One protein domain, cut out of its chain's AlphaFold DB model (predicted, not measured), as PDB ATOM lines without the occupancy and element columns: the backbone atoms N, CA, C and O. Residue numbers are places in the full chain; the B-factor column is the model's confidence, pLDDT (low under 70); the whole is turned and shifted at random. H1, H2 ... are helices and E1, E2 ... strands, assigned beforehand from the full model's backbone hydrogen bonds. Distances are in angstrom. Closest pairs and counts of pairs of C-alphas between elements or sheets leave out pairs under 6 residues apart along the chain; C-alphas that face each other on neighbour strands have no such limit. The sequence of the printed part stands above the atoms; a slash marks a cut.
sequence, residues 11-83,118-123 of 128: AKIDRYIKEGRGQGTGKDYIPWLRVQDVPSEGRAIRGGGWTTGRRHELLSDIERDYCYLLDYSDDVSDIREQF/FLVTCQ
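This is residues 11 to 83 and 118 to 123 of the 128 residues of the protein "Transposase" of Bacillus sp. FJAT-27264 (UniProt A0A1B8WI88). A two-stranded antiparallel ribbon, E1 and E2, and the helix H2 lie side by side at one end of the domain, while the short helix H1 lies at the other end of the longest axis. Between H1 and H2 the backbone winds in wide loops through residues 19 to 60, a long stretch with no named element. The printed part has 79 residues, with two named helices and two named strands in the order H1, H2, E1, E2 along the chain; the sheet's order is E1 - E2. The class is mixed, helices and strands, though under half of the residues, 33 of 79, are in named elements. The whole is compact, with a radius of gyration of the C-alphas of 12.6 A, and the C-alphas span 40 by 28 by 16 A along their three main axes.

Strand E1, residues 76 to 83, is the longest strand and measures 16.4 A from first to last C-alpha; it begins at C-alpha 76, (-27.749, -33.009, -25.093). Strand E2, residues 118 to 122, measures 12.3 A and ends at C-alpha 122, (-30.983, -35.238, -23.137). Helix H2, residues 61 to 72, is the longest helix, at 16.7 A. Helix H1, residues 11 to 18, measures 10.4 A and begins at C-alpha 11, (-40.063, -6.617, -5.363).

E1 and E2 are antiparallel neighbours, with 163 degrees between their N-to-C directions. The C-alphas of Arg 80 and Leu 119 face each other at 5.0 A. Across the pair, N 77 and O 121 are within hydrogen-bond range at 2.8 A, and so are N 119 and O 80 at 2.9 A. H2 touches E1, with 4 pairs of C-alphas within 8 A; the closest C-alphas are those of Leu 70 and Val 76, 6.5 A apart. H2 and E2 are near each other, with 8 pairs of C-alphas within 10 A. H1 is apart from E1, E2 and H2. In H1 and H2 every O i to N i+4 pair is within hydrogen-bond range.

The two C-alphas farthest apart are those of Ala 11 and Asp 74, at 40.2 A. The link from H1 to H2, 42 residues, is long; the C-alphas of residues 19 to 60 lie 4 to 19 A from the mean of the C-alphas. The link from H2 to E1, 3 residues, is tight. The link from E1 to E2 runs across the cut, where residues 84 to 117 are not printed; C-alphas 83 and 118 are 6.3 A apart. The mean pLDDT of the printed part is 89.0, and residues 39 to 47, in the long link, are under 70.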
ATOM      1  N   ALA A  11     -39.859  -7.371  -4.123       93.69
ATOM      2  CA  ALA A  11     -40.063  -6.617  -5.363       93.69
ATOM      3  C   ALA A  11     -39.089  -7.008  -6.495       93.69
ATOM      4  O   ALA A  11     -39.428  -6.919  -7.678       93.69
ATOM      5  N   LYS A  12     -37.860  -7.422  -6.160       92.31
ATOM      6  CA  LYS A  12     -36.873  -7.889  -7.143       92.31
ATOM      7  C   LYS A  12     -37.204  -9.297  -7.636       92.31
ATOM      8  O   LYS A  12     -37.077  -9.532  -8.837       92.31
ATOM      9  N   ILE A  13     -37.643 -10.183  -6.741       94.31
ATOM     10  CA  ILE A  13     -38.122 -11.530  -7.081       94.31
ATOM     11  C   ILE A  13     -39.349 -11.422  -7.997       94.31
ATOM     12  O   ILE A  13     -39.335 -11.978  -9.093       94.31
ATOM     13  N   ASP A  14     -40.340 -10.609  -7.629       95.50
ATOM     14  CA  ASP A  14     -41.543 -10.372  -8.435       95.50
ATOM     15  C   ASP A  14     -41.211  -9.832  -9.823       95.50
ATOM     16  O   ASP A  14     -41.807 -10.231 -10.826       95.50
ATOM     17  N   ARG A  15     -40.235  -8.919  -9.906       95.69
ATOM     18  CA  ARG A  15     -39.764  -8.407 -11.194       95.69
ATOM     19  C   ARG A  15     -39.142  -9.519 -12.037       95.69
ATOM     20  O   ARG A  15     -39.436  -9.588 -13.222       95.69
ATOM     21  N   TYR A  16     -38.306 -10.381 -11.457       95.44
ATOM     22  CA  TYR A  16     -37.703 -11.505 -12.182       95.44
ATOM     23  C   TYR A  16     -38.750 -12.500 -12.689       95.44
ATOM     24  O   TYR A  16     -38.653 -12.945 -13.833       95.44
ATOM     25  N   ILE A  17     -39.784 -12.776 -11.896       95.88
ATOM     26  CA  ILE A  17     -40.912 -13.614 -12.319       95.88
ATOM     27  C   ILE A  17     -41.655 -12.959 -13.493       95.88
ATOM     28  O   ILE A  17     -41.900 -13.615 -14.504       95.88
ATOM     29  N   LYS A  18     -41.950 -11.653 -13.413       96.81
ATOM     30  CA  LYS A  18     -42.599 -10.890 -14.499       96.81
ATOM     31  C   LYS A  18     -41.752 -10.803 -15.771       96.81
ATOM     32  O   LYS A  18     -42.303 -10.765 -16.863       96.81
ATOM     33  N   GLU A  19     -40.427 -10.777 -15.637       95.88
ATOM     34  CA  GLU A  19     -39.474 -10.841 -16.754       95.88
ATOM     35  C   GLU A  19     -39.416 -12.236 -17.412       95.88
ATOM     36  O   GLU A  19     -38.719 -12.395 -18.412       95.88
ATOM     37  N   GLY A  20     -40.104 -13.248 -16.865       96.69
ATOM     38  CA  GLY A  20     -40.082 -14.617 -17.384       96.69
ATOM     39  C   GLY A  20     -38.783 -15.366 -17.077       96.69
ATOM     40  O   GLY A  20     -38.444 -16.325 -17.767       96.69
ATOM     41  N   ARG A  21     -38.021 -14.945 -16.061       96.75
ATOM     42  CA  ARG A  21     -36.788 -15.647 -15.689       96.75
ATOM     43  C   ARG A  21     -37.092 -17.052 -15.170       96.75
ATOM     44  O   ARG A  21     -38.028 -17.249 -14.402       96.75
ATOM     45  N   GLY A  22     -36.279 -18.016 -15.584       96.50
ATOM     46  CA  GLY A  22     -36.491 -19.448 -15.390       96.50
ATOM     47  C   GLY A  22     -37.422 -20.099 -16.412       96.50
ATOM     48  O   GLY A  22     -37.593 -21.313 -16.369       96.50
ATOM     49  N   GLN A  23     -38.026 -19.326 -17.318       97.00
ATOM     50  CA  GLN A  23     -38.959 -19.830 -18.325       97.00
ATOM     51  C   GLN A  23     -38.300 -19.906 -19.705       97.00
ATOM     52  O   GLN A  23     -37.246 -19.314 -19.945       97.00
ATOM     53  N   GLY A  24     -38.944 -20.645 -20.611       96.75
ATOM     54  CA  GLY A  24     -38.456 -20.904 -21.964       96.75
ATOM     55  C   GLY A  24     -37.586 -22.160 -22.072       96.75
ATOM     56  O   GLY A  24     -37.306 -22.849 -21.086       96.75
ATOM     57  N   THR A  25     -37.177 -22.466 -23.300       95.88
ATOM     58  CA  THR A  25     -36.325 -23.610 -23.670       95.88
ATOM     59  C   THR A  25     -35.396 -23.214 -24.812       95.88
ATOM     60  O   THR A  25     -35.742 -22.334 -25.605       95.88
ATOM     61  N   GLY A  26     -34.234 -23.860 -24.928       94.06
ATOM     62  CA  GLY A  26     -33.260 -23.570 -25.981       94.06
ATOM     63  C   GLY A  26     -32.890 -22.086 -26.027       94.06
ATOM     64  O   GLY A  26     -32.524 -21.495 -25.007       94.06
ATOM     65  N   LYS A  27     -33.030 -21.469 -27.205       94.38
ATOM     66  CA  LYS A  27     -32.692 -20.056 -27.445       94.38
ATOM     67  C   LYS A  27     -33.540 -19.057 -26.649       94.38
ATOM     68  O   LYS A  27     -33.078 -17.949 -26.392       94.38
ATOM     69  N   ASP A  28     -34.757 -19.450 -26.276       95.94
ATOM     70  CA  ASP A  28     -35.749 -18.578 -25.642       95.94
ATOM     71  C   ASP A  28     -35.706 -18.675 -24.107       95.94
ATOM     72  O   ASP A  28     -36.449 -17.980 -23.417       95.94
ATOM     73  N   TYR A  29     -34.836 -19.532 -23.554       97.19
ATOM     74  CA  TYR A  29     -34.669 -19.649 -22.110       97.19
ATOM     75  C   TYR A  29     -33.977 -18.421 -21.504       97.19
ATOM     76  O   TYR A  29     -32.954 -17.943 -22.003       97.19
ATOM     77  N   ILE A  30     -34.507 -17.955 -20.370       96.38
ATOM     78  CA  ILE A  30     -33.972 -16.819 -19.619       96.38
ATOM     79  C   ILE A  30     -33.476 -17.309 -18.249       96.38
ATOM     80  O   ILE A  30     -34.305 -17.697 -17.432       96.38
ATOM     81  N   PRO A  31     -32.169 -17.251 -17.929       96.31
ATOM     82  CA  PRO A  31     -31.657 -17.702 -16.632       96.31
ATOM     83  C   PRO A  31     -32.127 -16.807 -15.477       96.31
ATOM     84  O   PRO A  31     -32.377 -15.607 -15.664       96.31
ATOM     85  N   TRP A  32     -32.226 -17.372 -14.266       96.75
ATOM     86  CA  TRP A  32     -32.647 -16.622 -13.077       96.75
ATOM     87  C   TRP A  32     -31.655 -15.522 -12.710       96.75
ATOM     88  O   TRP A  32     -32.031 -14.351 -12.580       96.75
ATOM     89  N   LEU A  33     -30.374 -15.878 -12.615       92.94
ATOM     90  CA  LEU A  33     -29.286 -14.925 -12.443       92.94
ATOM     91  C   LEU A  33     -28.554 -14.682 -13.755       92.94
ATOM     92  O   LEU A  33     -28.370 -15.571 -14.579       92.94
ATOM     93  N   ARG A  34     -28.102 -13.442 -13.921       90.38
ATOM     94  CA  ARG A  34     -27.155 -13.054 -14.965       90.38
ATOM     95  C   ARG A  34     -25.834 -12.681 -14.315       90.38
ATOM     96  O   ARG A  34     -25.800 -12.298 -13.147       90.38
ATOM     97  N   VAL A  35     -24.765 -12.637 -15.103       84.94
ATOM     98  CA  VAL A  35     -23.423 -12.240 -14.640       84.94
ATOM     99  C   VAL A  35     -23.417 -10.906 -13.872       84.94
ATOM    100  O   VAL A  35     -22.642 -10.698 -12.946       84.94
ATOM    101  N   GLN A  36     -24.307  -9.981 -14.235       82.00
ATOM    102  CA  GLN A  36     -24.410  -8.659 -13.604       82.00
ATOM    103  C   GLN A  36     -25.083  -8.673 -12.223       82.00
ATOM    104  O   GLN A  36     -25.027  -7.667 -11.510       82.00
ATOM    105  N   ASP A  37     -25.773  -9.758 -11.878       81.50
ATOM    106  CA  ASP A  37     -26.539  -9.877 -10.642       81.50
ATOM    107  C   ASP A  37     -25.661 -10.363  -9.470       81.50
ATOM    108  O   ASP A  37     -25.983 -10.069  -8.319       81.50
ATOM    109  N   VAL A  38     -24.505 -10.984  -9.745       75.62
ATOM    110  CA  VAL A  38     -23.546 -11.468  -8.734       75.62
ATOM    111  C   VAL A  38     -22.289 -10.585  -8.631       75.62
ATOM    112  O   VAL A  38     -21.921  -9.895  -9.589       75.62
ATOM    113  N   PRO A  39     -21.644 -10.489  -7.452       65.62
ATOM    114  CA  PRO A  39     -20.322  -9.883  -7.333       65.62
ATOM    115  C   PRO A  39     -19.271 -10.819  -7.951       65.62
ATOM    116  O   PRO A  39     -19.221 -12.001  -7.630       65.62
ATOM    117  N   SER A  40     -18.439 -10.299  -8.851       56.62
ATOM    118  CA  SER A  40     -17.365 -11.078  -9.468       56.62
ATOM    119  C   SER A  40     -16.146 -11.130  -8.541       56.62
ATOM    120  O   SER A  40     -15.313 -10.227  -8.581       56.62
ATOM    121  N   GLU A  41     -16.036 -12.173  -7.722       55.34
ATOM    122  CA  GLU A  41     -14.728 -12.637  -7.218       55.34
ATOM    123  C   GLU A  41     -14.037 -13.551  -8.261       55.34
ATOM    124  O   GLU A  41     -12.834 -13.773  -8.199       55.34
ATOM    125  N   GLY A  42     -14.789 -14.043  -9.261       56.84
ATOM    126  CA  GLY A  42     -14.313 -14.902 -10.354       56.84
ATOM    127  C   GLY A  42     -14.551 -14.334 -11.762       56.84
ATOM    128  O   GLY A  42     -15.081 -13.232 -11.937       56.84
ATOM    129  N   ARG A  43     -14.154 -15.095 -12.794       64.25
ATOM    130  CA  ARG A  43     -14.344 -14.735 -14.208       64.25
ATOM    131  C   ARG A  43     -15.728 -15.171 -14.683       64.25
ATOM    132  O   ARG A  43     -16.004 -16.354 -14.827       64.25
ATOM    133  N   ALA A  44     -16.571 -14.197 -14.989       58.62
ATOM    134  CA  ALA A  44     -17.879 -14.448 -15.570       58.62
ATOM    135  C   ALA A  44     -17.814 -14.424 -17.101       58.62
ATOM    136  O   ALA A  44     -17.195 -13.531 -17.691       58.62
ATOM    137  N   ILE A  45     -18.423 -15.419 -17.750       65.06
ATOM    138  CA  ILE A  45     -18.214 -15.688 -19.178       65.06
ATOM    139  C   ILE A  45     -19.546 -15.765 -19.906       65.06
ATOM    140  O   ILE A  45     -20.553 -16.250 -19.404       65.06
ATOM    141  N   ARG A  46     -19.516 -15.229 -21.121       61.66
ATOM    142  CA  ARG A  46     -20.642 -15.077 -22.030       61.66
ATOM    143  C   ARG A  46     -20.334 -15.850 -23.312       61.66
ATOM    144  O   ARG A  46     -20.089 -15.247 -24.352       61.66
ATOM    145  N   GLY A  47     -20.255 -17.175 -23.195       63.31
ATOM    146  CA  GLY A  47     -20.007 -18.079 -24.321       63.31
ATOM    147  C   GLY A  47     -21.287 -18.331 -25.118       63.31
ATOM    148  O   GLY A  47     -22.365 -18.415 -24.529       63.31
ATOM    149  N   GLY A  48     -21.183 -18.402 -26.446       71.31
ATOM    150  CA  GLY A  48     -22.278 -18.888 -27.286       71.31
ATOM    151  C   GLY A  48     -22.367 -20.410 -27.199       71.31
ATOM    152  O   GLY A  48     -21.329 -21.061 -27.272       71.31
ATOM    153  N   GLY A  49     -23.577 -20.941 -27.024       75.31
ATOM    154  CA  GLY A  49     -23.869 -22.372 -27.035       75.31
ATOM    155  C   GLY A  49     -24.334 -22.827 -28.414       75.31
ATOM    156  O   GLY A  49     -25.225 -22.208 -29.005       75.31
ATOM    157  N   TRP A  50     -23.725 -23.884 -28.938       83.00
ATOM    158  CA  TRP A  50     -24.022 -24.438 -30.259       83.00
ATOM    159  C   TRP A  50     -25.331 -25.230 -30.213       83.00
ATOM    160  O   TRP A  50     -26.149 -25.118 -31.123       83.00
ATOM    161  N   THR A  51     -25.565 -25.939 -29.106       88.44
ATOM    162  CA  THR A  51     -26.771 -26.733 -28.849       88.44
ATOM    163  C   THR A  51     -28.007 -25.854 -28.677       88.44
ATOM    164  O   THR A  51     -29.072 -26.148 -29.217       88.44
ATOM    165  N   THR A  52     -27.889 -24.746 -27.939       90.00
ATOM    166  CA  THR A  52     -29.040 -23.889 -27.597       90.00
ATOM    167  C   THR A  52     -29.192 -22.674 -28.509       90.00
ATOM    168  O   THR A  52     -30.248 -22.039 -28.513       90.00
ATOM    169  N   GLY A  53     -28.154 -22.311 -29.270       88.56
ATOM    170  CA  GLY A  53     -28.150 -21.126 -30.128       88.56
ATOM    171  C   GLY A  53     -28.220 -19.800 -29.361       88.56
ATOM    172  O   GLY A  53     -28.574 -18.775 -29.946       88.56
ATOM    173  N   ARG A  54     -27.912 -19.794 -28.056       91.69
ATOM    174  CA  ARG A  54     -27.912 -18.584 -27.221       91.69
ATOM    175  C   ARG A  54     -26.640 -18.440 -26.405       91.69
ATOM    176  O   ARG A  54     -25.787 -19.317 -26.343       91.69
ATOM    177  N   ARG A  55     -26.521 -17.286 -25.761       90.12
ATOM    178  CA  ARG A  55     -25.442 -17.003 -24.824       90.12
ATOM    179  C   ARG A  55     -25.803 -17.528 -23.439       90.12
ATOM    180  O   ARG A  55     -26.878 -17.197 -22.935       90.12
ATOM    181  N   HIS A  56     -24.893 -18.279 -22.833       92.62
ATOM    182  CA  HIS A  56     -25.038 -18.752 -21.458       92.62
ATOM    183  C   HIS A  56     -24.491 -17.716 -20.463       92.62
ATOM    184  O   HIS A  56     -23.500 -17.033 -20.746       92.62
ATOM    185  N   GLU A  57     -25.152 -17.566 -19.314       91.75
ATOM    186  CA  GLU A  57     -24.715 -16.700 -18.211       91.75
ATOM    187  C   GLU A  57     -24.041 -17.551 -17.120       91.75
ATOM    188  O   GLU A  57     -24.690 -18.039 -16.198       91.75
ATOM    189  N   LEU A  58     -22.724 -17.733 -17.247       91.81
ATOM    190  CA  LEU A  58     -21.920 -18.613 -16.393       91.81
ATOM    191  C   LEU A  58     -21.214 -17.796 -15.306       91.81
ATOM    192  O   LEU A  58     -20.576 -16.778 -15.607       91.81
ATOM    193  N   LEU A  59     -21.340 -18.227 -14.051       90.44
ATOM    194  CA  LEU A  59     -20.927 -17.465 -12.869       90.44
ATOM    195  C   LEU A  59     -19.567 -17.909 -12.309       90.44
ATOM    196  O   LEU A  59     -19.009 -17.221 -11.451       90.44
ATOM    197  N   SER A  60     -18.998 -19.000 -12.830       89.25
ATOM    198  CA  SER A  60     -17.681 -19.519 -12.453       89.25
ATOM    199  C   SER A  60     -16.958 -20.217 -13.615       89.25
ATOM    200  O   SER A  60     -17.562 -20.581 -14.627       89.25
ATOM    201  N   ASP A  61     -15.644 -20.429 -13.468       89.25
ATOM    202  CA  ASP A  61     -14.852 -21.193 -14.445       89.25
ATOM    203  C   ASP A  61     -15.282 -22.672 -14.501       89.25
ATOM    204  O   ASP A  61     -15.317 -23.252 -15.582       89.25
ATOM    205  N   ILE A  62     -15.684 -23.257 -13.364       92.38
ATOM    206  CA  ILE A  62     -16.184 -24.641 -13.292       92.38
ATOM    207  C   ILE A  62     -17.496 -24.775 -14.068       92.38
ATOM    208  O   ILE A  62     -17.656 -25.709 -14.854       92.38
ATOM    209  N   GLU A  63     -18.417 -23.823 -13.898       92.94
ATOM    210  CA  GLU A  63     -19.657 -23.794 -14.677       92.94
ATOM    211  C   GLU A  63     -19.379 -23.673 -16.172       92.94
ATOM    212  O   GLU A  63     -20.031 -24.351 -16.963       92.94
ATOM    213  N   ARG A  64     -18.404 -22.849 -16.578       91.56
ATOM    214  CA  ARG A  64     -18.002 -22.770 -17.987       91.56
ATOM    215  C   ARG A  64     -17.535 -24.117 -18.502       91.56
ATOM    216  O   ARG A  64     -18.032 -24.563 -19.534       91.56
ATOM    217  N   ASP A  65     -16.571 -24.725 -17.824       93.00
ATOM    218  CA  ASP A  65     -15.947 -25.952 -18.308       93.00
ATOM    219  C   ASP A  65     -16.981 -27.078 -18.400       93.00
ATOM    220  O   ASP A  65     -17.030 -27.795 -19.399       93.00
ATOM    221  N   TYR A  66     -17.892 -27.162 -17.428       95.25
ATOM    222  CA  TYR A  66     -19.003 -28.104 -17.488       95.25
ATOM    223  C   TYR A  66     -20.003 -27.775 -18.605       95.25
ATOM    224  O   TYR A  66     -20.408 -28.669 -19.346       95.25
ATOM    225  N   CYS A  67     -20.356 -26.501 -18.798       94.25
ATOM    226  CA  CYS A  67     -21.226 -26.081 -19.896       94.25
ATOM    227  C   CYS A  67     -20.640 -26.457 -21.264       94.25
ATOM    228  O   CYS A  67     -21.393 -26.850 -22.146       94.25
ATOM    229  N   TYR A  68     -19.319 -26.378 -21.446       93.00
ATOM    230  CA  TYR A  68     -18.664 -26.801 -22.688       93.00
ATOM    231  C   TYR A  68     -18.723 -28.312 -22.905       93.00
ATOM    232  O   TYR A  68     -18.929 -28.747 -24.035       93.00
ATOM    233  N   LEU A  69     -18.594 -29.114 -21.845       94.56
ATOM    234  CA  LEU A  69     -18.784 -30.564 -21.945       94.56
ATOM    235  C   LEU A  69     -20.217 -30.917 -22.352       94.56
ATOM    236  O   LEU A  69     -20.418 -31.807 -23.175       94.56
ATOM    237  N   LEU A  70     -21.203 -30.210 -21.794       94.81
ATOM    238  CA  LEU A  70     -22.606 -30.387 -22.158       94.81
ATOM    239  C   LEU A  70     -22.873 -29.967 -23.605       94.81
ATOM    240  O   LEU A  70     -23.518 -30.709 -24.332       94.81
ATOM    241  N   ASP A  71     -22.364 -28.805 -24.019       93.00
ATOM    242  CA  ASP A  71     -22.604 -28.246 -25.353       93.00
ATOM    243  C   ASP A  71     -21.914 -29.044 -26.470       93.00
ATOM    244  O   ASP A  71     -22.362 -29.016 -27.612       93.00
ATOM    245  N   TYR A  72     -20.842 -29.773 -26.142       92.69
ATOM    246  CA  TYR A  72     -20.151 -30.683 -27.060       92.69
ATOM    247  C   TYR A  72     -20.837 -32.053 -27.205       92.69
ATOM    248  O   TYR A  72     -20.536 -32.800 -28.134       92.69
ATOM    249  N   SER A  73     -21.722 -32.430 -26.281       92.56
ATOM    250  CA  SER A  73     -22.340 -33.755 -26.278       92.56
ATOM    251  C   SER A  73     -23.527 -33.831 -27.240       92.56
ATOM    252  O   SER A  73     -24.548 -33.186 -27.014       92.56
ATOM    253  N   ASP A  74     -23.454 -34.722 -28.232       90.88
ATOM    254  CA  ASP A  74     -24.559 -34.992 -29.171       90.88
ATOM    255  C   ASP A  74     -25.844 -35.493 -28.479       90.88
ATOM    256  O   ASP A  74     -26.939 -35.424 -29.039       90.88
ATOM    257  N   ASP A  75     -25.723 -36.020 -27.257       93.38
ATOM    258  CA  ASP A  75     -26.863 -36.504 -26.476       93.38
ATOM    259  C   ASP A  75     -27.652 -35.372 -25.809       93.38
ATOM    260  O   ASP A  75     -28.765 -35.607 -25.334       93.38
ATOM    261  N   VAL A  76     -27.109 -34.156 -25.745       95.06
ATOM    262  CA  VAL A  76     -27.749 -33.009 -25.093       95.06
ATOM    263  C   VAL A  76     -28.538 -32.201 -26.123       95.06
ATOM    264  O   VAL A  76     -28.039 -31.851 -27.184       95.06
ATOM    265  N   SER A  77     -29.802 -31.899 -25.818       94.38
ATOM    266  CA  SER A  77     -30.679 -31.087 -26.679       94.38
ATOM    267  C   SER A  77     -31.056 -29.735 -26.083       94.38
ATOM    268  O   SER A  77     -31.536 -28.868 -26.805       94.38
ATOM    269  N   ASP A  78     -30.912 -29.555 -24.768       96.31
ATOM    270  CA  ASP A  78     -31.129 -28.257 -24.129       96.31
ATOM    271  C   ASP A  78     -30.285 -28.125 -22.862       96.31
ATOM    272  O   ASP A  78     -30.095 -29.089 -22.117       96.31
ATOM    273  N   ILE A  79     -29.819 -26.905 -22.609       96.94
ATOM    274  CA  ILE A  79     -29.003 -26.541 -21.454       96.94
ATOM    275  C   ILE A  79     -29.619 -25.281 -20.861       96.94
ATOM    276  O   ILE A  79     -29.648 -24.231 -21.507       96.94
ATOM    277  N   ARG A  80     -30.107 -25.373 -19.625       97.31
ATOM    278  CA  ARG A  80     -30.716 -24.256 -18.896       97.31
ATOM    279  C   ARG A  80     -29.931 -23.986 -17.624       97.31
ATOM    280  O   ARG A  80     -30.112 -24.678 -16.626       97.31
ATOM    281  N   GLU A  81     -29.039 -23.003 -17.679       96.19
ATOM    282  CA  GLU A  81     -28.238 -22.594 -16.530       96.19
ATOM    283  C   GLU A  81     -29.025 -21.735 -15.535       96.19
ATOM    284  O   GLU A  81     -30.014 -21.090 -15.902       96.19
ATOM    285  N   GLN A  82     -28.556 -21.689 -14.286       96.31
ATOM    286  CA  GLN A  82     -29.131 -20.867 -13.214       96.31
ATOM    287  C   GLN A  82     -30.651 -21.080 -13.104       96.31
ATOM    288  O   GLN A  82     -31.441 -20.129 -13.133       96.31
ATOM    289  N   PHE A  83     -31.064 -22.350 -13.088       98.00
ATOM    290  CA  PHE A  83     -32.463 -22.751 -13.164       98.00
ATOM    291  C   PHE A  83     -33.144 -22.564 -11.804       98.00
ATOM    292  O   PHE A  83     -32.731 -23.213 -10.838       98.00
ATOM    293  N   PHE A 118     -27.383 -26.174 -13.541       96.88
ATOM    294  CA  PHE A 118     -27.809 -26.646 -14.860       96.88
ATOM    295  C   PHE A 118     -28.997 -27.608 -14.779       96.88
ATOM    296  O   PHE A 118     -28.939 -28.634 -14.103       96.88
ATOM    297  N   LEU A 119     -30.038 -27.322 -15.559       97.88
ATOM    298  CA  LEU A 119     -31.067 -28.278 -15.947       97.88
ATOM    299  C   LEU A 119     -30.830 -28.689 -17.404       97.88
ATOM    300  O   LEU A 119     -30.967 -27.876 -18.321       97.88
ATOM    301  N   VAL A 120     -30.464 -29.952 -17.608       97.31
ATOM    302  CA  VAL A 120     -30.062 -30.494 -18.913       97.31
ATOM    303  C   VAL A 120     -31.155 -31.405 -19.455       97.31
ATOM    304  O   VAL A 120     -31.651 -32.279 -18.743       97.31
ATOM    305  N   THR A 121     -31.515 -31.216 -20.721       96.88
ATOM    306  CA  THR A 121     -32.407 -32.125 -21.444       96.88
ATOM    307  C   THR A 121     -31.568 -32.975 -22.386       96.88
ATOM    308  O   THR A 121     -30.861 -32.430 -23.233       96.88
ATOM    309  N   CYS A 122     -31.672 -34.296 -22.260       94.44
ATOM    310  CA  CYS A 122     -30.983 -35.238 -23.137       94.44
ATOM    311  C   CYS A 122     -31.960 -35.924 -24.095       94.44
ATOM    312  O   CYS A 122     -33.101 -36.229 -23.734       94.44
ATOM    313  N   GLN A 123     -31.493 -36.229 -25.300       87.31
ATOM    314  CA  GLN A 123     -32.231 -37.034 -26.261       87.31
ATOM    315  C   GLN A 123     -32.196 -38.504 -25.826       87.31
ATOM    316  O   GLN A 123     -31.152 -39.048 -25.462       87.31
TER     317      GLN A 123